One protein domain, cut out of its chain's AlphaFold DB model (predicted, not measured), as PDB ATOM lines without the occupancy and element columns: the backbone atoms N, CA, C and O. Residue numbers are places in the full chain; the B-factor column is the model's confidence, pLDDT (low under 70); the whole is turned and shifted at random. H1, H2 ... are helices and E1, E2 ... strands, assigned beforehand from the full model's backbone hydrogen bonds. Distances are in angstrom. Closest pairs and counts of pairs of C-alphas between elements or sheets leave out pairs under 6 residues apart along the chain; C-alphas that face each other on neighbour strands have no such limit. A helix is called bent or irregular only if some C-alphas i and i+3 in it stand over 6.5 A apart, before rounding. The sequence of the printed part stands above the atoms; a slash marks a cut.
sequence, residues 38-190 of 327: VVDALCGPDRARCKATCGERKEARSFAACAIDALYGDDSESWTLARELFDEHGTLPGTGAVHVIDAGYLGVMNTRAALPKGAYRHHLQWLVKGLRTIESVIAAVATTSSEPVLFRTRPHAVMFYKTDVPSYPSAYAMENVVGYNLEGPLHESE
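What this domain is: This is residues 38 to 190 of the 327 residues of an uncharacterized protein of Labilithrix luteola (UniProt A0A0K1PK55). A strongly twisted, branched sheet of six strands has three helices, H1, H2 and H3, gathered round its edge strand E1, while the long helix H4 runs past H3 and away from the sheet as an arm. Only the arm's tip, residues 143 to 148, sticks out free, and the chain then folds back to E4, the strand with three neighbours. The printed part has 153 residues, with four named helices and six named strands, which follow along the chain as H1, H2, H3, E1, E2, E3, H4, E4, E5 and E6; the class is mixed, helices and strands, and of the neighbour pairs E1 and E4 as well as E4 and E6 are parallel, while E2 and E3, E3 and E4, and E5 and E6 are antiparallel. The whole is compact, with a radius of gyration of the C-alphas of 16.0 A and spans of 48 by 43 by 27 A.

Where its parts are: E4, residues 157 to 163, is 18.9 A long and begins at C-alpha 157 (181.084, 171.166, 166.992). The other strands are E1, residues 92 to 94, E2, residues 100 to 102, E3, residues 108 to 113 and 16.5 A long, E5, residues 171 to 174, and E6, residues 177 to 181. H4, residues 118 to 144, spans 41.5 A and ends at C-alpha 144 (171.357, 172.758, 194.349); it is irregular, with C-alphas 119 and 122 7.4 A apart. H1, residues 38 to 54, begins at C-alpha 38 (188.033, 169.723, 164.735); it is irregular, with C-alphas 42 and 45 9.6 A apart, and has a kink of 109 degrees near residue 48. H2 is residues 60 to 72, 18.0 A, and H3 is residues 76 to 89, 19.2 A.

How they stand to each other: On one side of E4 lie E1, parallel to it, with N 158 and O 92 2.9 A apart, and E3, antiparallel, with N 112 and O 162 2.8 A apart. On its other side lies E6, parallel, with N 159 and O 178 2.8 A apart. E5 and E6 form a hairpin, with N 177 and O 174 2.8 A apart; E2 and E3 form another, with N 109 and O 101 2.8 A apart. H1 is on the sheet at a height of 8.9 A, over E1 and across the strands, at 77 degrees to E1 on the local plane. H2, H3 and H4 only graze the sheet. H1 touches H2, about perpendicular at 80 degrees, closest at the C-alphas of Cys 54 and Cys 66, 5.8 A. H2 and H3 touch as a helical hairpin, at a shallow tilt of 23 degrees, opposite ways, closest at the C-alphas of Tyr 72 and Trp 79, 4.7 A. H3 touches H4 at a shallow tilt of 20 degrees, the same way, closest at the C-alphas of Leu 85 and Val 128, 5.7 A. Every O i to N i+4 pair is within hydrogen-bond range in H2 and H3, against 9 of 13 in H1 and 19 of 23 in H4.

The domain as a whole: The C-alphas farthest apart, those of Ala 52 and Ser 146, are 49.6 A apart. The printed part has no cut; its long link is H4 to E4. Mean pLDDT of the printed part is 87.2, with residues 38 to 41, 45 to 46, 56 to 58, 96 to 98 and 165 to 166 under 70.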
ATOM      1  N   VAL A  38     188.261 168.262 164.761       59.28
ATOM      2  CA  VAL A  38     188.033 169.723 164.735       59.28
ATOM      3  C   VAL A  38     188.156 170.298 163.326       59.28
ATOM      4  O   VAL A  38     187.283 171.042 162.892       59.28
ATOM      5  N   VAL A  39     189.231 169.973 162.605       64.81
ATOM      6  CA  VAL A  39     189.468 170.483 161.247       64.81
ATOM      7  C   VAL A  39     188.437 169.930 160.270       64.81
ATOM      8  O   VAL A  39     187.980 170.670 159.399       64.81
ATOM      9  N   ASP A  40     188.079 168.654 160.402       68.50
ATOM     10  CA  ASP A  40     187.102 168.017 159.525       68.50
ATOM     11  C   ASP A  40     185.694 168.567 159.784       68.50
ATOM     12  O   ASP A  40     185.028 168.945 158.823       68.50
ATOM     13  N   ALA A  41     185.296 168.763 161.047       66.56
ATOM     14  CA  ALA A  41     184.022 169.381 161.416       66.56
ATOM     15  C   ALA A  41     183.913 170.844 160.952       66.56
ATOM     16  O   ALA A  41     182.883 171.239 160.409       66.56
ATOM     17  N   LEU A  42     184.970 171.652 161.114       76.00
ATOM     18  CA  LEU A  42     184.958 173.070 160.725       76.00
ATOM     19  C   LEU A  42     184.959 173.265 159.212       76.00
ATOM     20  O   LEU A  42     184.164 174.033 158.681       76.00
ATOM     21  N   CYS A  43     185.883 172.596 158.527       75.31
ATOM     22  CA  CYS A  43     186.244 172.958 157.160       75.31
ATOM     23  C   CYS A  43     185.681 172.028 156.095       75.31
ATOM     24  O   CYS A  43     185.683 172.405 154.923       75.31
ATOM     25  N   GLY A  44     185.226 170.834 156.474       75.44
ATOM     26  CA  GLY A  44     184.465 169.970 155.591       75.44
ATOM     27  C   GLY A  44     185.088 169.742 154.207       75.44
ATOM     28  O   GLY A  44     186.292 169.472 154.120       75.44
ATOM     29  N   PRO A  45     184.322 169.875 153.101       69.88
ATOM     30  CA  PRO A  45     184.855 169.706 151.745       69.88
ATOM     31  C   PRO A  45     185.903 170.770 151.366       69.88
ATOM     32  O   PRO A  45     186.729 170.533 150.486       69.88
ATOM     33  N   ASP A  46     185.933 171.913 152.059       68.81
ATOM     34  CA  ASP A  46     186.861 173.025 151.830       68.81
ATOM     35  C   ASP A  46     188.144 172.928 152.675       68.81
ATOM     36  O   ASP A  46     188.906 173.894 152.790       68.81
ATOM     37  N   ARG A  47     188.454 171.752 153.243       74.69
ATOM     38  CA  ARG A  47     189.636 171.523 154.096       74.69
ATOM     39  C   ARG A  47     190.937 172.077 153.514       74.69
ATOM     40  O   ARG A  47     191.717 172.694 154.240       74.69
ATOM     41  N   ALA A  48     191.178 171.886 152.217       74.50
ATOM     42  CA  ALA A  48     192.376 172.395 151.549       74.50
ATOM     43  C   ALA A  48     192.417 173.932 151.522       74.50
ATOM     44  O   ALA A  48     193.458 174.528 151.801       74.50
ATOM     45  N   ARG A  49     191.278 174.578 151.252       74.31
ATOM     46  CA  ARG A  49     191.145 176.039 151.236       74.31
ATOM     47  C   ARG A  49     191.279 176.630 152.637       74.31
ATOM     48  O   ARG A  49     192.001 177.611 152.806       74.31
ATOM     49  N   CYS A  50     190.654 176.010 153.635       77.81
ATOM     50  CA  CYS A  50     190.830 176.360 155.044       77.81
ATOM     51  C   CYS A  50     192.307 176.322 155.450       77.81
ATOM     52  O   CYS A  50     192.836 177.304 155.969       77.81
ATOM     53  N   LYS A  51     192.998 175.210 155.160       76.38
ATOM     54  CA  LYS A  51     194.428 175.054 155.467       76.38
ATOM     55  C   LYS A  51     195.294 176.069 154.720       76.38
ATOM     56  O   LYS A  51     196.200 176.634 155.319       76.38
ATOM     57  N   ALA A  52     195.004 176.348 153.449       81.00
ATOM     58  CA  ALA A  52     195.728 177.359 152.679       81.00
ATOM     59  C   ALA A  52     195.532 178.782 153.235       81.00
ATOM     60  O   ALA A  52     196.470 179.573 153.238       81.00
ATOM     61  N   THR A  53     194.329 179.098 153.723       84.75
ATOM     62  CA  THR A  53     193.975 180.432 154.237       84.75
ATOM     63  C   THR A  53     194.519 180.656 155.645       84.75
ATOM     64  O   THR A  53     195.065 181.715 155.948       84.75
ATOM     65  N   CYS A  54     194.397 179.650 156.508       84.94
ATOM     66  CA  CYS A  54     194.759 179.758 157.916       84.94
ATOM     67  C   CYS A  54     196.168 179.268 158.235       84.94
ATOM     68  O   CYS A  54     196.664 179.552 159.327       84.94
ATOM     69  N   GLY A  55     196.827 178.604 157.282       76.19
ATOM     70  CA  GLY A  55     198.153 178.021 157.436       76.19
ATOM     71  C   GLY A  55     198.188 176.876 158.450       76.19
ATOM     72  O   GLY A  55     197.168 176.427 158.972       76.19
ATOM     73  N   GLU A  56     199.399 176.435 158.779       68.56
ATOM     74  CA  GLU A  56     199.669 175.474 159.857       68.56
ATOM     75  C   GLU A  56     199.780 176.201 161.204       68.56
ATOM     76  O   GLU A  56     200.806 176.152 161.888       68.56
ATOM     77  N   ARG A  57     198.742 176.964 161.573       69.75
ATOM     78  CA  ARG A  57     198.688 177.594 162.900       69.75
ATOM     79  C   ARG A  57     198.899 176.523 163.964       69.75
ATOM     80  O   ARG A  57     198.189 175.526 163.992       69.75
ATOM     81  N   LYS A  58     199.866 176.772 164.851       66.62
ATOM     82  CA  LYS A  58     200.280 175.824 165.891       66.62
ATOM     83  C   LYS A  58     199.340 175.740 167.093       66.62
ATOM     84  O   LYS A  58     199.550 174.925 167.979       66.62
ATOM     85  N   GLU A  59     198.314 176.574 167.149       74.75
ATOM     86  CA  GLU A  59     197.342 176.569 168.236       74.75
ATOM     87  C   GLU A  59     195.950 176.301 167.667       74.75
ATOM     88  O   GLU A  59     195.508 177.001 166.752       74.75
ATOM     89  N   ALA A  60     195.249 175.317 168.238       74.44
ATOM     90  CA  ALA A  60     193.915 174.909 167.805       74.44
ATOM     91  C   ALA A  60     192.918 176.064 167.814       74.44
ATOM     92  O   ALA A  60     192.199 176.274 166.838       74.44
ATOM     93  N   ARG A  61     192.935 176.862 168.885       81.00
ATOM     94  CA  ARG A  61     192.041 178.008 169.036       81.00
ATOM     95  C   ARG A  61     192.291 179.069 167.967       81.00
ATOM     96  O   ARG A  61     191.349 179.561 167.354       81.00
ATOM     97  N   SER A  62     193.558 179.386 167.705       83.69
ATOM     98  CA  SER A  62     193.945 180.344 166.666       83.69
ATOM     99  C   SER A  62     193.586 179.851 165.261       83.69
ATOM    100  O   SER A  62     193.190 180.652 164.411       83.69
ATOM    101  N   PHE A  63     193.708 178.545 165.002       84.31
ATOM    102  CA  PHE A  63     193.262 177.945 163.745       84.31
ATOM    103  C   PHE A  63     191.740 178.033 163.589       84.31
ATOM    104  O   PHE A  63     191.275 178.547 162.576       84.31
ATOM    105  N   ALA A  64     190.981 177.597 164.599       84.94
ATOM    106  CA  ALA A  64     189.520 177.633 164.595       84.94
ATOM    107  C   ALA A  64     188.984 179.055 164.389       84.94
ATOM    108  O   ALA A  64     188.165 179.273 163.502       84.94
ATOM    109  N   ALA A  65     189.528 180.034 165.117       88.62
ATOM    110  CA  ALA A  65     189.214 181.450 164.943       88.62
ATOM    111  C   ALA A  65     189.378 181.906 163.482       88.62
ATOM    112  O   ALA A  65     188.457 182.469 162.901       88.62
ATOM    113  N   CYS A  66     190.524 181.604 162.864       90.31
ATOM    114  CA  CYS A  66     190.760 181.942 161.463       90.31
ATOM    115  C   CYS A  66     189.816 181.214 160.502       90.31
ATOM    116  O   CYS A  66     189.362 181.805 159.525       90.31
ATOM    117  N   ALA A  67     189.532 179.937 160.756       88.62
ATOM    118  CA  ALA A  67     188.641 179.156 159.912       88.62
ATOM    119  C   ALA A  67     187.212 179.717 159.963       88.62
ATOM    120  O   ALA A  67     186.596 179.870 158.913       88.62
ATOM    121  N   ILE A  68     186.728 180.120 161.142       91.38
ATOM    122  CA  ILE A  68     185.444 180.819 161.298       91.38
ATOM    123  C   ILE A  68     185.462 182.147 160.532       91.38
ATOM    124  O   ILE A  68     184.534 182.425 159.774       91.38
ATOM    125  N   ASP A  69     186.531 182.937 160.657       92.56
ATOM    126  CA  ASP A  69     186.669 184.201 159.925       92.56
ATOM    127  C   ASP A  69     186.627 183.981 158.402       92.56
ATOM    128  O   ASP A  69     185.956 184.715 157.679       92.56
ATOM    129  N   ALA A  70     187.286 182.932 157.905       90.12
ATOM    130  CA  ALA A  70     187.289 182.580 156.487       90.12
ATOM    131  C   ALA A  70     185.934 182.042 156.001       90.12
ATOM    132  O   ALA A  70     185.527 182.331 154.874       90.12
ATOM    133  N   LEU A  71     185.244 181.255 156.832       89.62
ATOM    134  CA  LEU A  71     183.954 180.660 156.497       89.62
ATOM    135  C   LEU A  71     182.834 181.683 156.529       89.62
ATOM    136  O   LEU A  71     181.960 181.594 155.679       89.62
ATOM    137  N   TYR A  72     182.841 182.636 157.460       93.56
ATOM    138  CA  TYR A  72     181.716 183.542 157.694       93.56
ATOM    139  C   TYR A  72     181.984 185.010 157.343       93.56
ATOM    140  O   TYR A  72     181.044 185.793 157.333       93.56
ATOM    141  N   GLY A  73     183.222 185.404 157.030       92.94
ATOM    142  CA  GLY A  73     183.624 186.814 156.906       92.94
ATOM    143  C   GLY A  73     182.970 187.631 155.780       92.94
ATOM    144  O   GLY A  73     183.122 188.850 155.755       92.94
ATOM    145  N   ASP A  74     182.238 187.001 154.862       94.44
ATOM    146  CA  ASP A  74     181.401 187.667 153.850       94.44
ATOM    147  C   ASP A  74     179.982 188.011 154.359       94.44
ATOM    148  O   ASP A  74     179.231 188.698 153.668       94.44
ATOM    149  N   ASP A  75     179.624 187.570 155.567       97.44
ATOM    150  CA  ASP A  75     178.350 187.809 156.239       97.44
ATOM    151  C   ASP A  75     178.608 188.225 157.696       97.44
ATOM    152  O   ASP A  75     178.751 187.389 158.586       97.44
ATOM    153  N   SER A  76     178.676 189.535 157.953       97.38
ATOM    154  CA  SER A  76     179.070 190.075 159.263       97.38
ATOM    155  C   SER A  76     178.169 189.634 160.422       97.38
ATOM    156  O   SER A  76     178.640 189.513 161.554       97.38
ATOM    157  N   GLU A  77     176.880 189.404 160.159       97.81
ATOM    158  CA  GLU A  77     175.929 188.952 161.179       97.81
ATOM    159  C   GLU A  77     176.177 187.486 161.536       97.81
ATOM    160  O   GLU A  77     176.374 187.171 162.710       97.81
ATOM    161  N   SER A  78     176.249 186.597 160.537       97.94
ATOM    162  CA  SER A  78     176.602 185.194 160.790       97.94
ATOM    163  C   SER A  78     177.996 185.059 161.385       97.94
ATOM    164  O   SER A  78     178.200 184.218 162.252       97.94
ATOM    165  N   TRP A  79     178.953 185.878 160.942       97.50
ATOM    166  CA  TRP A  79     180.305 185.890 161.489       97.50
ATOM    167  C   TRP A  79     180.301 186.211 162.977       97.50
ATOM    168  O   TRP A  79     180.891 185.465 163.751       97.50
ATOM    169  N   THR A  80     179.584 187.260 163.390       98.31
ATOM    170  CA  THR A  80     179.489 187.642 164.806       98.31
ATOM    171  C   THR A  80     178.940 186.488 165.642       98.31
ATOM    172  O   THR A  80     179.556 186.103 166.630       98.31
ATOM    173  N   LEU A  81     177.844 185.866 165.200       98.31
ATOM    174  CA  LEU A  81     177.208 184.763 165.926       98.31
ATOM    175  C   LEU A  81     178.044 183.474 165.916       98.31
ATOM    176  O   LEU A  81     178.070 182.740 166.897       98.31
ATOM    177  N   ALA A  82     178.748 183.186 164.821       96.94
ATOM    178  CA  ALA A  82     179.660 182.050 164.738       96.94
ATOM    179  C   ALA A  82     180.867 182.238 165.674       96.94
ATOM    180  O   ALA A  82     181.301 181.295 166.339       96.94
ATOM    181  N   ARG A  83     181.392 183.467 165.768       94.88
ATOM    182  CA  ARG A  83     182.416 183.830 166.752       94.88
ATOM    183  C   ARG A  83     181.894 183.708 168.171       94.88
ATOM    184  O   ARG A  83     182.594 183.143 168.992       94.88
ATOM    185  N   GLU A  84     180.679 184.162 168.441       96.00
ATOM    186  CA  GLU A  84     180.018 184.044 169.743       96.00
ATOM    187  C   GLU A  84     179.859 182.576 170.166       96.00
ATOM    188  O   GLU A  84     180.275 182.205 171.263       96.00
ATOM    189  N   LEU A  85     179.391 181.708 169.259       91.56
ATOM    190  CA  LEU A  85     179.285 180.266 169.499       91.56
ATOM    191  C   LEU A  85     180.634 179.643 169.902       91.56
ATOM    192  O   LEU A  85     180.706 178.822 170.817       91.56
ATOM    193  N   PHE A  86     181.717 180.060 169.249       91.69
ATOM    194  CA  PHE A  86     183.050 179.544 169.538       91.69
ATOM    195  C   PHE A  86     183.706 180.181 170.768       91.69
ATOM    196  O   PHE A  86     184.296 179.482 171.588       91.69
ATOM    197  N   ASP A  87     183.651 181.500 170.898       88.50
ATOM    198  CA  ASP A  87     184.380 182.233 171.928       88.50
ATOM    199  C   ASP A  87     183.707 182.108 173.302       88.50
ATOM    200  O   ASP A  87     184.429 182.015 174.300       88.50
ATOM    201  N   GLU A  88     182.370 182.049 173.361       90.00
ATOM    202  CA  GLU A  88     181.622 181.861 174.614       90.00
ATOM    203  C   GLU A  88     181.436 180.384 174.957       90.00
ATOM    204  O   GLU A  88     181.766 179.956 176.065       90.00
ATOM    205  N   HIS A  89     180.962 179.584 173.998       87.62
ATOM    206  CA  HIS A  89     180.621 178.188 174.265       87.62
ATOM    207  C   HIS A  89     181.735 177.214 173.893       87.62
ATOM    208  O   HIS A  89     181.668 176.058 174.273       87.62
ATOM    209  N   GLY A  90     182.787 177.612 173.175       86.31
ATOM    210  CA  GLY A  90     183.806 176.658 172.716       86.31
ATOM    211  C   GLY A  90     183.295 175.667 171.663       86.31
ATOM    212  O   GLY A  90     183.996 174.702 171.364       86.31
ATOM    213  N   THR A  91     182.105 175.899 171.105       88.31
ATOM    214  CA  THR A  91     181.467 175.046 170.098       88.31
ATOM    215  C   THR A  91     181.822 175.553 168.707       88.31
ATOM    216  O   THR A  91     181.634 176.727 168.393       88.31
ATOM    217  N   LEU A  92     182.334 174.674 167.849       91.06
ATOM    218  CA  LEU A  92     182.789 175.046 166.508       91.06
ATOM    219  C   LEU A  92     181.619 175.066 165.505       91.06
ATOM    220  O   LEU A  92     181.009 174.017 165.295       91.06
ATOM    221  N   PRO A  93     181.315 176.203 164.849       92.06
ATOM    222  CA  PRO A  93     180.304 176.273 163.797       92.06
ATOM    223  C   PRO A  93     180.926 175.913 162.442       92.06
ATOM    224  O   PRO A  93     181.590 176.733 161.809       92.06
ATOM    225  N   GLY A  94     180.745 174.670 162.012       89.81
ATOM    226  CA  GLY A  94     181.325 174.133 160.783       89.81
ATOM    227  C   GLY A  94     180.282 173.533 159.854       89.81
ATOM    228  O   GLY A  94     179.093 173.568 160.140       89.81
ATOM    229  N   THR A  95     180.708 172.966 158.732       83.88
ATOM    230  CA  THR A  95     179.806 172.249 157.808       83.88
ATOM    231  C   THR A  95     180.120 170.772 157.665       83.88
ATOM    232  O   THR A  95     179.282 170.035 157.152       83.88
ATOM    233  N   GLY A  96     181.297 170.339 158.128       69.94
ATOM    234  CA  GLY A  96     181.780 168.971 157.978       69.94
ATOM    235  C   GLY A  96     181.855 168.497 156.533       69.94
ATOM    236  O   GLY A  96     181.551 169.232 155.590       69.94
ATOM    237  N   ALA A  97     182.359 167.282 156.321       65.75
ATOM    238  CA  ALA A  97     182.405 166.741 154.970       65.75
ATOM    239  C   ALA A  97     180.990 166.359 154.508       65.75
ATOM    240  O   ALA A  97     180.070 166.175 155.298       65.75
ATOM    241  N   VAL A  98     180.804 166.254 153.193       62.62
ATOM    242  CA  VAL A  98     179.599 165.622 152.652       62.62
ATOM    243  C   VAL A  98     179.592 164.171 153.122       62.62
ATOM    244  O   VAL A  98     180.518 163.420 152.812       62.62
ATOM    245  N   HIS A  99     178.555 163.793 153.861       71.44
ATOM    246  CA  HIS A  99     178.384 162.441 154.367       71.44
ATOM    247  C   HIS A  99     177.074 161.845 153.879       71.44
ATOM    248  O   HIS A  99     176.059 162.528 153.708       71.44
ATOM    249  N   VAL A 100     177.135 160.539 153.667       71.12
ATOM    250  CA  VAL A 100     175.967 159.691 153.536       71.12
ATOM    251  C   VAL A 100     175.540 159.324 154.952       71.12
ATOM    252  O   VAL A 100     176.324 158.714 155.676       71.12
ATOM    253  N   ILE A 101     174.340 159.733 155.356       75.00
ATOM    254  CA  ILE A 101     173.774 159.398 156.665       75.00
ATOM    255  C   ILE A 101     172.839 158.212 156.475       75.00
ATOM    256  O   ILE A 101     171.982 158.246 155.594       75.00
ATOM    257  N   ASP A 102     172.997 157.181 157.302       74.88
ATOM    258  CA  ASP A 102     171.941 156.199 157.528       74.88
ATOM    259  C   ASP A 102     171.002 156.769 158.595       74.88
ATOM    260  O   ASP A 102     171.343 156.817 159.774       74.88
ATOM    261  N   ALA A 103     169.855 157.287 158.164       72.38
ATOM    262  CA  ALA A 103     168.858 157.890 159.044       72.38
ATOM    263  C   ALA A 103     167.830 156.848 159.527       72.38
ATOM    264  O   ALA A 103     166.639 157.145 159.673       72.38
ATOM    265  N   GLY A 104     168.276 155.600 159.698       75.31
ATOM    266  CA  GLY A 104     167.447 154.484 160.125       75.31
ATOM    267  C   GLY A 104     166.339 154.208 159.115       75.31
ATOM    268  O   GLY A 104     166.584 153.950 157.937       75.31
ATOM    269  N   TYR A 105     165.084 154.291 159.556       72.75
ATOM    270  CA  TYR A 105     163.934 154.003 158.693       72.75
ATOM    271  C   TYR A 105     163.757 154.980 157.526       72.75
ATOM    272  O   TYR A 105     163.079 154.651 156.551       72.75
ATOM    273  N   LEU A 106     164.345 156.176 157.611       75.38
ATOM    274  CA  LEU A 106     164.352 157.142 156.512       75.38
ATOM    275  C   LEU A 106     165.361 156.757 155.418       75.38
ATOM    276  O   LEU A 106     165.368 157.352 154.339       75.38
ATOM    277  N   GLY A 107     166.179 155.738 155.682       76.69
ATOM    278  CA  GLY A 107     167.164 155.196 154.773       76.69
ATOM    279  C   GLY A 107     168.398 156.075 154.636       76.69
ATOM    280  O   GLY A 107     168.711 156.936 155.458       76.69
ATOM    281  N   VAL A 108     169.118 155.813 153.554       81.31
ATOM    282  CA  VAL A 108     170.415 156.409 153.274       81.31
ATOM    283  C   VAL A 108     170.238 157.732 152.530       81.31
ATOM    284  O   VAL A 108     169.689 157.753 151.425       81.31
ATOM    285  N   MET A 109     170.732 158.830 153.104       80.25
ATOM    286  CA  MET A 109     170.574 160.182 152.561       80.25
ATOM    287  C   MET A 109     171.912 160.868 152.307       80.25
ATOM    288  O   MET A 109     172.847 160.760 153.096       80.25
ATOM    289  N   ASN A 110     171.988 161.622 151.208       84.25
ATOM    290  CA  ASN A 110     173.129 162.485 150.927       84.25
ATOM    291  C   ASN A 110     172.943 163.834 151.622       84.25
ATOM    292  O   ASN A 110     171.902 164.481 151.478       84.25
ATOM    293  N   THR A 111     173.981 164.280 152.322       86.00
ATOM    294  CA  THR A 111     174.050 165.644 152.846       86.00
ATOM    295  C   THR A 111     174.874 166.548 151.944       86.00
ATOM    296  O   THR A 111     175.771 166.116 151.223       86.00
ATOM    297  N   ARG A 112     174.597 167.846 151.998       87.75
ATOM    298  CA  ARG A 112     175.434 168.890 151.409       87.75
ATOM    299  C   ARG A 112     175.803 169.896 152.483       87.75
ATOM    300  O   ARG A 112     174.926 170.412 153.170       87.75
ATOM    301  N   ALA A 113     177.093 170.203 152.570       88.94
ATOM    302  CA  ALA A 113     177.611 171.274 153.408       88.94
ATOM    303  C   ALA A 113     176.863 172.588 153.126       88.94
ATOM    304  O   ALA A 113     176.736 173.001 151.967       88.94
ATOM    305  N   ALA A 114     176.373 173.250 154.174       91.19
ATOM    306  CA  ALA A 114     175.650 174.510 154.045       91.19
ATOM    307  C   ALA A 114     175.866 175.377 155.285       91.19
ATOM    308  O   ALA A 114     175.658 174.921 156.397       91.19
ATOM    309  N   LEU A 115     176.258 176.638 155.101       92.50
ATOM    310  CA  LEU A 115     176.460 177.563 156.219       92.50
ATOM    311  C   LEU A 115     175.158 178.314 156.560       92.50
ATOM    312  O   LEU A 115     174.448 178.730 155.639       92.50
ATOM    313  N   PRO A 116     174.873 178.576 157.850       95.06
ATOM    314  CA  PRO A 116     173.746 179.398 158.303       95.06
ATOM    315  C   PRO A 116     173.996 180.895 158.038       95.06
ATOM    316  O   PRO A 116     174.275 181.687 158.941       95.06
ATOM    317  N   LYS A 117     173.935 181.279 156.760       95.31
ATOM    318  CA  LYS A 117     174.120 182.647 156.250       95.31
ATOM    319  C   LYS A 117     172.863 183.198 155.595       95.31
ATOM    320  O   LYS A 117     171.965 182.441 155.220       95.31
ATOM    321  N   GLY A 118     172.817 184.520 155.422       95.69
ATOM    322  CA  GLY A 118     171.683 185.212 154.810       95.69
ATOM    323  C   GLY A 118     170.364 184.839 155.489       95.69
ATOM    324  O   GLY A 118     170.186 185.070 156.682       95.69
ATOM    325  N   ALA A 119     169.454 184.207 154.744       94.62
ATOM    326  CA  ALA A 119     168.150 183.780 155.259       94.62
ATOM    327  C   ALA A 119     168.232 182.771 156.426       94.62
ATOM    328  O   ALA A 119     167.316 182.719 157.240       94.62
ATOM    329  N   TYR A 120     169.332 182.018 156.552       96.06
ATOM    330  CA  TYR A 120     169.526 180.990 157.586       96.06
ATOM    331  C   TYR A 120     170.265 181.497 158.839       96.06
ATOM    332  O   TYR A 120     170.564 180.708 159.732       96.06
ATOM    333  N   ARG A 121     170.566 182.802 158.938       96.38
ATOM    334  CA  ARG A 121     171.257 183.406 160.100       96.38
ATOM    335  C   ARG A 121     170.590 183.107 161.434       96.38
ATOM    336  O   ARG A 121     171.268 182.933 162.443       96.38
ATOM    337  N   HIS A 122     169.264 183.064 161.428       96.56
ATOM    338  CA  HIS A 122     168.458 182.867 162.621       96.56
ATOM    339  C   HIS A 122     168.789 181.543 163.339       96.56
ATOM    340  O   HIS A 122     168.745 181.507 164.562       96.56
ATOM    341  N   HIS A 123     169.246 180.502 162.629       97.44
ATOM    342  CA  HIS A 123     169.694 179.258 163.266       97.44
ATOM    343  C   HIS A 123     170.903 179.462 164.189       97.44
ATOM    344  O   HIS A 123     170.929 178.902 165.280       97.44
ATOM    345  N   LEU A 124     171.883 180.298 163.812       97.94
ATOM    346  CA  LEU A 124     173.000 180.623 164.712       97.94
ATOM    347  C   LEU A 124     172.516 181.395 165.943       97.94
ATOM    348  O   LEU A 124     172.965 181.113 167.049       97.94
ATOM    349  N   GLN A 125     171.581 182.332 165.759       98.00
ATOM    350  CA  GLN A 125     170.984 183.084 166.870       98.00
ATOM    351  C   GLN A 125     170.292 182.139 167.858       98.00
ATOM    352  O   GLN A 125     170.499 182.247 169.067       98.00
ATOM    353  N   TRP A 126     169.513 181.188 167.340       98.44
ATOM    354  CA  TRP A 126     168.815 180.193 168.145       98.44
ATOM    355  C   TRP A 126     169.769 179.242 168.862       98.44
ATOM    356  O   TRP A 126     169.568 178.983 170.043       98.44
ATOM    357  N   LEU A 127     170.832 178.771 168.202       97.88
ATOM    358  CA  LEU A 127     171.828 177.892 168.822       97.88
ATOM    359  C   LEU A 127     172.605 178.587 169.941       97.88
ATOM    360  O   LEU A 127     172.747 178.021 171.022       97.88
ATOM    361  N   VAL A 128     173.072 179.817 169.711       97.31
ATOM    362  CA  VAL A 128     173.781 180.599 170.734       97.31
ATOM    363  C   VAL A 128     172.879 180.830 171.947       97.31
ATOM    364  O   VAL A 128     173.274 180.573 173.083       97.31
ATOM    365  N   LYS A 129     171.637 181.278 171.728       97.75
ATOM    366  CA  LYS A 129     170.696 181.496 172.831       97.75
ATOM    367  C   LYS A 129     170.328 180.189 173.537       97.75
ATOM    368  O   LYS A 129     170.293 180.161 174.764       97.75
ATOM    369  N   GLY A 130     170.124 179.116 172.779       97.50
ATOM    370  CA  GLY A 130     169.835 177.791 173.310       97.50
ATOM    371  C   GLY A 130     170.945 177.280 174.222       97.50
ATOM    372  O   GLY A 130     170.659 176.915 175.358       97.50
ATOM    373  N   LEU A 131     172.210 177.334 173.789       96.75
ATOM    374  CA  LEU A 131     173.344 176.914 174.621       96.75
ATOM    375  C   LEU A 131     173.473 177.749 175.897       96.75
ATOM    376  O   LEU A 131     173.674 177.174 176.962       96.75
ATOM    377  N   ARG A 132     173.281 179.075 175.830       96.75
ATOM    378  CA  ARG A 132     173.246 179.918 177.039       96.75
ATOM    379  C   ARG A 132     172.167 179.475 178.020       96.75
ATOM    380  O   ARG A 132     172.436 179.381 179.215       96.75
ATOM    381  N   THR A 133     170.958 179.199 177.533       97.81
ATOM    382  CA  THR A 133     169.865 178.720 178.387       97.81
ATOM    383  C   THR A 133     170.187 177.351 178.986       97.81
ATOM    384  O   THR A 133     170.038 177.181 180.194       97.81
ATOM    385  N   ILE A 134     170.682 176.400 178.187       97.75
ATOM    386  CA  ILE A 134     171.083 175.066 178.663       97.75
ATOM    387  C   ILE A 134     172.142 175.185 179.763       97.75
ATOM    388  O   ILE A 134     171.965 174.646 180.855       97.75
ATOM    389  N   GLU A 135     173.214 175.936 179.511       96.75
ATOM    390  CA  GLU A 135     174.292 176.162 180.475       96.75
ATOM    391  C   GLU A 135     173.783 176.834 181.757       96.75
ATOM    392  O   GLU A 135     174.164 176.423 182.852       96.75
ATOM    393  N   SER A 136     172.888 177.820 181.645       96.50
ATOM    394  CA  SER A 136     172.310 178.510 182.802       96.50
ATOM    395  C   SER A 136     171.422 177.600 183.652       96.50
ATOM    396  O   SER A 136     171.507 177.646 184.880       96.50
ATOM    397  N   VAL A 137     170.568 176.778 183.032       97.56
ATOM    398  CA  VAL A 137     169.686 175.841 183.754       97.56
ATOM    399  C   VAL A 137     170.515 174.772 184.456       97.56
ATOM    400  O   VAL A 137     170.336 174.542 185.650       97.56
ATOM    401  N   ILE A 138     171.480 174.176 183.751       97.44
ATOM    402  CA  ILE A 138     172.372 173.160 184.322       97.44
ATOM    403  C   ILE A 138     173.226 173.753 185.450       97.44
ATOM    404  O   ILE A 138     173.390 173.116 186.489       97.44
ATOM    405  N   ALA A 139     173.710 174.991 185.309       96.06
ATOM    406  CA  ALA A 139     174.422 175.681 186.382       96.06
ATOM    407  C   ALA A 139     173.529 175.911 187.611       96.06
ATOM    408  O   ALA A 139     173.967 175.652 188.729       96.06
ATOM    409  N   ALA A 140     172.277 176.344 187.429       95.06
ATOM    410  CA  ALA A 140     171.330 176.518 188.533       95.06
ATOM    411  C   ALA A 140     171.070 175.192 189.273       95.06
ATOM    412  O   ALA A 140     171.133 175.137 190.504       95.06
ATOM    413  N   VAL A 141     170.876 174.103 188.532       92.81
ATOM    414  CA  VAL A 141     170.722 172.749 189.083       92.81
ATOM    415  C   VAL A 141     171.972 172.315 189.852       92.81
ATOM    416  O   VAL A 141     171.870 171.872 190.997       92.81
ATOM    417  N   ALA A 142     173.163 172.539 189.293       94.56
ATOM    418  CA  ALA A 142     174.430 172.213 189.945       94.56
ATOM    419  C   ALA A 142     174.639 172.966 191.272       94.56
ATOM    420  O   ALA A 142     175.268 172.426 192.176       94.56
ATOM    421  N   THR A 143     174.087 174.177 191.437       95.12
ATOM    422  CA  THR A 143     174.140 174.886 192.735       95.12
ATOM    423  C   THR A 143     173.262 174.261 193.821       95.12
ATOM    424  O   THR A 143     173.476 174.535 195.001       95.12
ATOM    425  N   THR A 144     172.292 173.431 193.434       92.81
ATOM    426  CA  THR A 144     171.357 172.758 194.349       92.81
ATOM    427  C   THR A 144     171.803 171.329 194.677       92.81
ATOM    428  O   THR A 144     171.410 170.789 195.710       92.81
ATOM    429  N   SER A 145     172.632 170.712 193.830       93.25
ATOM    430  CA  SER A 145     173.058 169.323 194.011       93.25
ATOM    431  C   SER A 145     174.131 169.160 195.090       93.25
ATOM    432  O   SER A 145     175.061 169.962 195.201       93.25
ATOM    433  N   SER A 146     174.033 168.076 195.863       90.56
ATOM    434  CA  SER A 146     175.120 167.585 196.719       90.56
ATOM    435  C   SER A 146     176.088 166.650 195.989       90.56
ATOM    436  O   SER A 146     177.169 166.377 196.510       90.56
ATOM    437  N   GLU A 147     175.708 166.166 194.807       93.81
ATOM    438  CA  GLU A 147     176.499 165.280 193.957       93.81
ATOM    439  C   GLU A 147     176.973 166.026 192.696       93.81
ATOM    440  O   GLU A 147     176.417 167.060 192.318       93.81
ATOM    441  N   PRO A 148     178.021 165.551 192.008       91.81
ATOM    442  CA  PRO A 148     178.420 166.145 190.739       91.81
ATOM    443  C   PRO A 148     177.328 165.985 189.670       91.81
ATOM    444  O   PRO A 148     176.844 164.882 189.433       91.81
ATOM    445  N   VAL A 149     177.001 167.068 188.961       94.44
ATOM    446  CA  VAL A 149     176.253 166.995 187.696       94.44
ATOM    447  C   VAL A 149     177.203 166.480 186.612       94.44
ATOM    448  O   VAL A 149     178.243 167.093 186.361       94.44
ATOM    449  N   LEU A 150     176.854 165.356 185.984       95.25
ATOM    450  CA  LEU A 150     177.677 164.662 184.985       95.25
ATOM    451  C   LEU A 150     177.203 164.907 183.545       95.25
ATOM    452  O   LEU A 150     177.563 164.173 182.635       95.25
ATOM    453  N   PHE A 151     176.424 165.962 183.319       95.00
ATOM    454  CA  PHE A 151     175.950 166.338 181.994       95.00
ATOM    455  C   PHE A 151     176.841 167.406 181.344       95.00
ATOM    456  O   PHE A 151     176.960 168.536 181.829       95.00
ATOM    457  N   ARG A 152     177.439 167.087 180.194       92.94
ATOM    458  CA  ARG A 152     178.102 168.058 179.319       92.94
ATOM    459  C   ARG A 152     177.051 168.847 178.544       92.94
ATOM    460  O   ARG A 152     176.307 168.285 177.754       92.94
ATOM    461  N   THR A 153     177.080 170.165 178.687       94.44
ATOM    462  CA  THR A 153     176.067 171.099 178.163       94.44
ATOM    463  C   THR A 153     176.243 171.514 176.705       94.44
ATOM    464  O   THR A 153     175.485 172.345 176.211       94.44
ATOM    465  N   ARG A 154     177.270 171.006 176.016       90.06
ATOM    466  CA  ARG A 154     177.642 171.460 174.673       90.06
ATOM    467  C   ARG A 154     178.342 170.380 173.850       90.06
ATOM    468  O   ARG A 154     179.114 169.598 174.414       90.06
ATOM    469  N   PRO A 155     178.150 170.364 172.523       90.38
ATOM    470  CA  PRO A 155     178.976 169.565 171.634       90.38
ATOM    471  C   PRO A 155     180.339 170.232 171.403       90.38
ATOM    472  O   PRO A 155     180.537 171.409 171.695       90.38
ATOM    473  N   HIS A 156     181.294 169.497 170.837       86.19
ATOM    474  CA  HIS A 156     182.550 170.088 170.361       86.19
ATOM    475  C   HIS A 156     182.338 170.910 169.085       86.19
ATOM    476  O   HIS A 156     183.004 171.925 168.873       86.19
ATOM    477  N   ALA A 157     181.416 170.477 168.228       88.56
ATOM    478  CA  ALA A 157     181.084 171.166 166.992       88.56
ATOM    479  C   ALA A 157     179.604 171.012 166.646       88.56
ATOM    480  O   ALA A 157     178.974 170.006 166.978       88.56
ATOM    481  N   VAL A 158     179.088 172.005 165.929       92.19
ATOM    482  CA  VAL A 158     177.835 171.907 165.187       92.19
ATOM    483  C   VAL A 158     178.182 171.903 163.707       92.19
ATOM    484  O   VAL A 158     178.852 172.810 163.210       92.19
ATOM    485  N   MET A 159     177.741 170.859 163.020       91.44
ATOM    486  CA  MET A 159     177.999 170.621 161.613       91.44
ATOM    487  C   MET A 159     176.745 170.945 160.801       91.44
ATOM    488  O   MET A 159     175.791 170.173 160.785       91.44
ATOM    489  N   PHE A 160     176.741 172.090 160.128       93.38
ATOM    490  CA  PHE A 160     175.605 172.569 159.353       93.38
ATOM    491  C   PHE A 160     175.539 171.936 157.961       93.38
ATOM    492  O   PHE A 160     176.483 172.010 157.164       93.38
ATOM    493  N   TYR A 161     174.385 171.360 157.640       92.12
ATOM    494  CA  TYR A 161     174.135 170.726 156.353       92.12
ATOM    495  C   TYR A 161     172.709 170.973 155.856       92.12
ATOM    496  O   TYR A 161     171.873 171.575 156.529       92.12
ATOM    497  N   LYS A 162     172.450 170.507 154.637       91.19
ATOM    498  CA  LYS A 162     171.120 170.299 154.057       91.19
ATOM    499  C   LYS A 162     171.044 168.901 153.461       91.19
ATOM    500  O   LYS A 162     172.077 168.356 153.069       91.19
ATOM    501  N   THR A 163     169.850 168.345 153.341       87.75
ATOM    502  CA  THR A 163     169.608 167.110 152.580       87.75
ATOM    503  C   THR A 163     168.977 167.424 151.228       87.75
ATOM    504  O   THR A 163     168.442 168.512 151.015       87.75
ATOM    505  N   ASP A 164     169.099 166.504 150.270       77.81
ATOM    506  CA  ASP A 164     168.548 166.712 148.924       77.81
ATOM    507  C   ASP A 164     167.030 166.502 148.868       77.81
ATOM    508  O   ASP A 164     166.350 167.298 148.234       77.81
ATOM    509  N   VAL A 165     166.517 165.455 149.522       68.94
ATOM    510  CA  VAL A 165     165.112 165.202 149.902       68.94
ATOM    511  C   VAL A 165     165.047 163.836 150.619       68.94
ATOM    512  O   VAL A 165     165.739 162.916 150.179       68.94
ATOM    513  N   PRO A 166     164.189 163.643 151.639       67.31
ATOM    514  CA  PRO A 166     163.423 164.656 152.370       67.31
ATOM    515  C   PRO A 166     164.312 165.445 153.356       67.31
ATOM    516  O   PRO A 166     165.445 165.051 153.620       67.31
ATOM    517  N   SER A 167     163.812 166.555 153.918       75.19
ATOM    518  CA  SER A 167     164.561 167.431 154.847       75.19
ATOM    519  C   SER A 167     164.833 166.829 156.238       75.19
ATOM    520  O   SER A 167     164.954 167.553 157.218       75.19
ATOM    521  N   TYR A 168     164.907 165.504 156.339       80.44
ATOM    522  CA  TYR A 168     165.161 164.773 157.575       80.44
ATOM    523  C   TYR A 168     166.584 164.186 157.594       80.44
ATOM    524  O   TYR A 168     167.162 163.972 156.529       80.44
ATOM    525  N   PRO A 169     167.124 163.866 158.781       86.12
ATOM    526  CA  PRO A 169     166.613 164.289 160.086       86.12
ATOM    527  C   PRO A 169     166.825 165.799 160.302       86.12
ATOM    528  O   PRO A 169     167.516 166.461 159.520       86.12
ATOM    529  N   SER A 170     166.197 166.360 161.339       91.62
ATOM    530  CA  SER A 170     166.443 167.757 161.738       91.62
ATOM    531  C   SER A 170     167.846 167.919 162.311       91.62
ATOM    532  O   SER A 170     168.560 168.864 161.973       91.62
ATOM    533  N   ALA A 171     168.262 166.958 163.128       93.38
ATOM    534  CA  ALA A 171     169.589 166.888 163.696       93.38
ATOM    535  C   ALA A 171     169.985 165.424 163.946       93.38
ATOM    536  O   ALA A 171     169.188 164.518 163.718       93.38
ATOM    537  N   TYR A 172     171.245 165.210 164.300       91.38
ATOM    538  CA  TYR A 172     171.740 163.945 164.844       91.38
ATOM    539  C   TYR A 172     172.999 164.210 165.671       91.38
ATOM    540  O   TYR A 172     173.659 165.242 165.500       91.38
ATOM    541  N   ALA A 173     173.396 163.241 166.487       90.69
ATOM    542  CA  ALA A 173     174.580 163.319 167.328       90.69
ATOM    543  C   ALA A 173     175.545 162.156 167.072       90.69
ATOM    544  O   ALA A 173     175.159 160.990 167.103       90.69
ATOM    545  N   MET A 174     176.828 162.456 166.853       85.25
ATOM    546  CA  MET A 174     177.882 161.436 166.793       85.25
ATOM    547  C   MET A 174     179.252 162.026 167.121       85.25
ATOM    548  O   MET A 174     179.524 163.177 166.802       85.25
ATOM    549  N   GLU A 175     180.139 161.246 167.740       82.12
ATOM    550  CA  GLU A 175     181.551 161.621 167.957       82.12
ATOM    551  C   GLU A 175     181.766 163.008 168.611       82.12
ATOM    552  O   GLU A 175     182.767 163.685 168.370       82.12
ATOM    553  N   ASN A 176     180.855 163.425 169.498       83.62
ATOM    554  CA  ASN A 176     180.817 164.756 170.135       83.62
ATOM    555  C   ASN A 176     180.454 165.924 169.198       83.62
ATOM    556  O   ASN A 176     180.696 167.085 169.536       83.62
ATOM    557  N   VAL A 177     179.872 165.635 168.041       87.06
ATOM    558  CA  VAL A 177     179.389 166.592 167.048       87.06
ATOM    559  C   VAL A 177     177.875 166.473 166.939       87.06
ATOM    560  O   VAL A 177     177.336 165.368 166.933       87.06
ATOM    561  N   VAL A 178     177.201 167.614 166.823       92.06
ATOM    562  CA  VAL A 178     175.791 167.666 166.423       92.06
ATOM    563  C   VAL A 178     175.728 168.018 164.945       92.06
ATOM    564  O   VAL A 178     176.159 169.100 164.538       92.06
ATOM    565  N   GLY A 179     175.199 167.116 164.127       92.12
ATOM    566  CA  GLY A 179     174.777 167.444 162.777       92.12
ATOM    567  C   GLY A 179     173.491 168.261 162.834       92.12
ATOM    568  O   GLY A 179     172.517 167.817 163.422       92.12
ATOM    569  N   TYR A 180     173.462 169.421 162.181       94.62
ATOM    570  CA  TYR A 180     172.321 170.334 162.173       94.62
ATOM    571  C   TYR A 180     171.831 170.601 160.747       94.62
ATOM    572  O   TYR A 180     172.523 171.243 159.948       94.62
ATOM    573  N   ASN A 181     170.621 170.146 160.425       94.00
ATOM    574  CA  ASN A 181     170.000 170.389 159.129       94.00
ATOM    575  C   ASN A 181     169.354 171.780 159.099       94.00
ATOM    576  O   ASN A 181     168.392 172.052 159.817       94.00
ATOM    577  N   LEU A 182     169.835 172.670 158.231       94.56
ATOM    578  CA  LEU A 182     169.275 174.022 158.077       94.56
ATOM    579  C   LEU A 182     167.840 174.033 157.532       94.56
ATOM    580  O   LEU A 182     167.192 175.073 157.533       94.56
ATOM    581  N   GLU A 183     167.356 172.904 157.023       93.44
ATOM    582  CA  GLU A 183     165.982 172.738 156.535       93.44
ATOM    583  C   GLU A 183     165.220 171.677 157.344       93.44
ATOM    584  O   GLU A 183     164.169 171.208 156.915       93.44
ATOM    585  N   GLY A 184     165.752 171.315 158.518       92.00
ATOM    586  CA  GLY A 184     165.168 170.345 159.432       92.00
ATOM    587  C   GLY A 184     163.741 170.714 159.859       92.00
ATOM    588  O   GLY A 184     163.516 171.848 160.283       92.00
ATOM    589  N   PRO A 185     162.774 169.783 159.799       89.88
ATOM    590  CA  PRO A 185     161.362 170.069 160.065       89.88
ATOM    591  C   PRO A 185     161.051 170.418 161.523       89.88
ATOM    592  O   PRO A 185     160.004 170.990 161.779       89.88
ATOM    593  N   LEU A 186     161.937 170.115 162.477       90.12
ATOM    594  CA  LEU A 186     161.763 170.529 163.878       90.12
ATOM    595  C   LEU A 186     162.291 171.948 164.141       90.12
ATOM    596  O   LEU A 186     162.029 172.530 165.192       90.12
ATOM    597  N   HIS A 187     163.018 172.552 163.197       92.31
ATOM    598  CA  HIS A 187     163.650 173.860 163.374       92.31
ATOM    599  C   HIS A 187     162.700 175.024 163.051       92.31
ATOM    600  O   HIS A 187     163.046 175.944 162.311       92.31
ATOM    601  N   GLU A 188     161.490 174.992 163.611       92.19
ATOM    602  CA  GLU A 188     160.432 175.978 163.336       92.19
ATOM    603  C   GLU A 188     160.499 177.209 164.253       92.19
ATOM    604  O   GLU A 188     159.972 178.276 163.936       92.19
ATOM    605  N   SER A 189     161.137 177.068 165.415       95.50
ATOM    606  CA  SER A 189     161.282 178.137 166.399       95.50
ATOM    607  C   SER A 189     162.537 177.954 167.241       95.50
ATOM    608  O   SER A 189     163.073 176.853 167.358       95.50
ATOM    609  N   GLU A 190     162.959 179.028 167.908       95.31
ATOM    610  CA  GLU A 190     164.056 178.991 168.877       95.31
ATOM    611  C   GLU A 190     163.851 177.918 169.958       95.31
ATOM    612  O   GLU A 190     164.784 177.202 170.308       95.31
TER     613      GLU A 190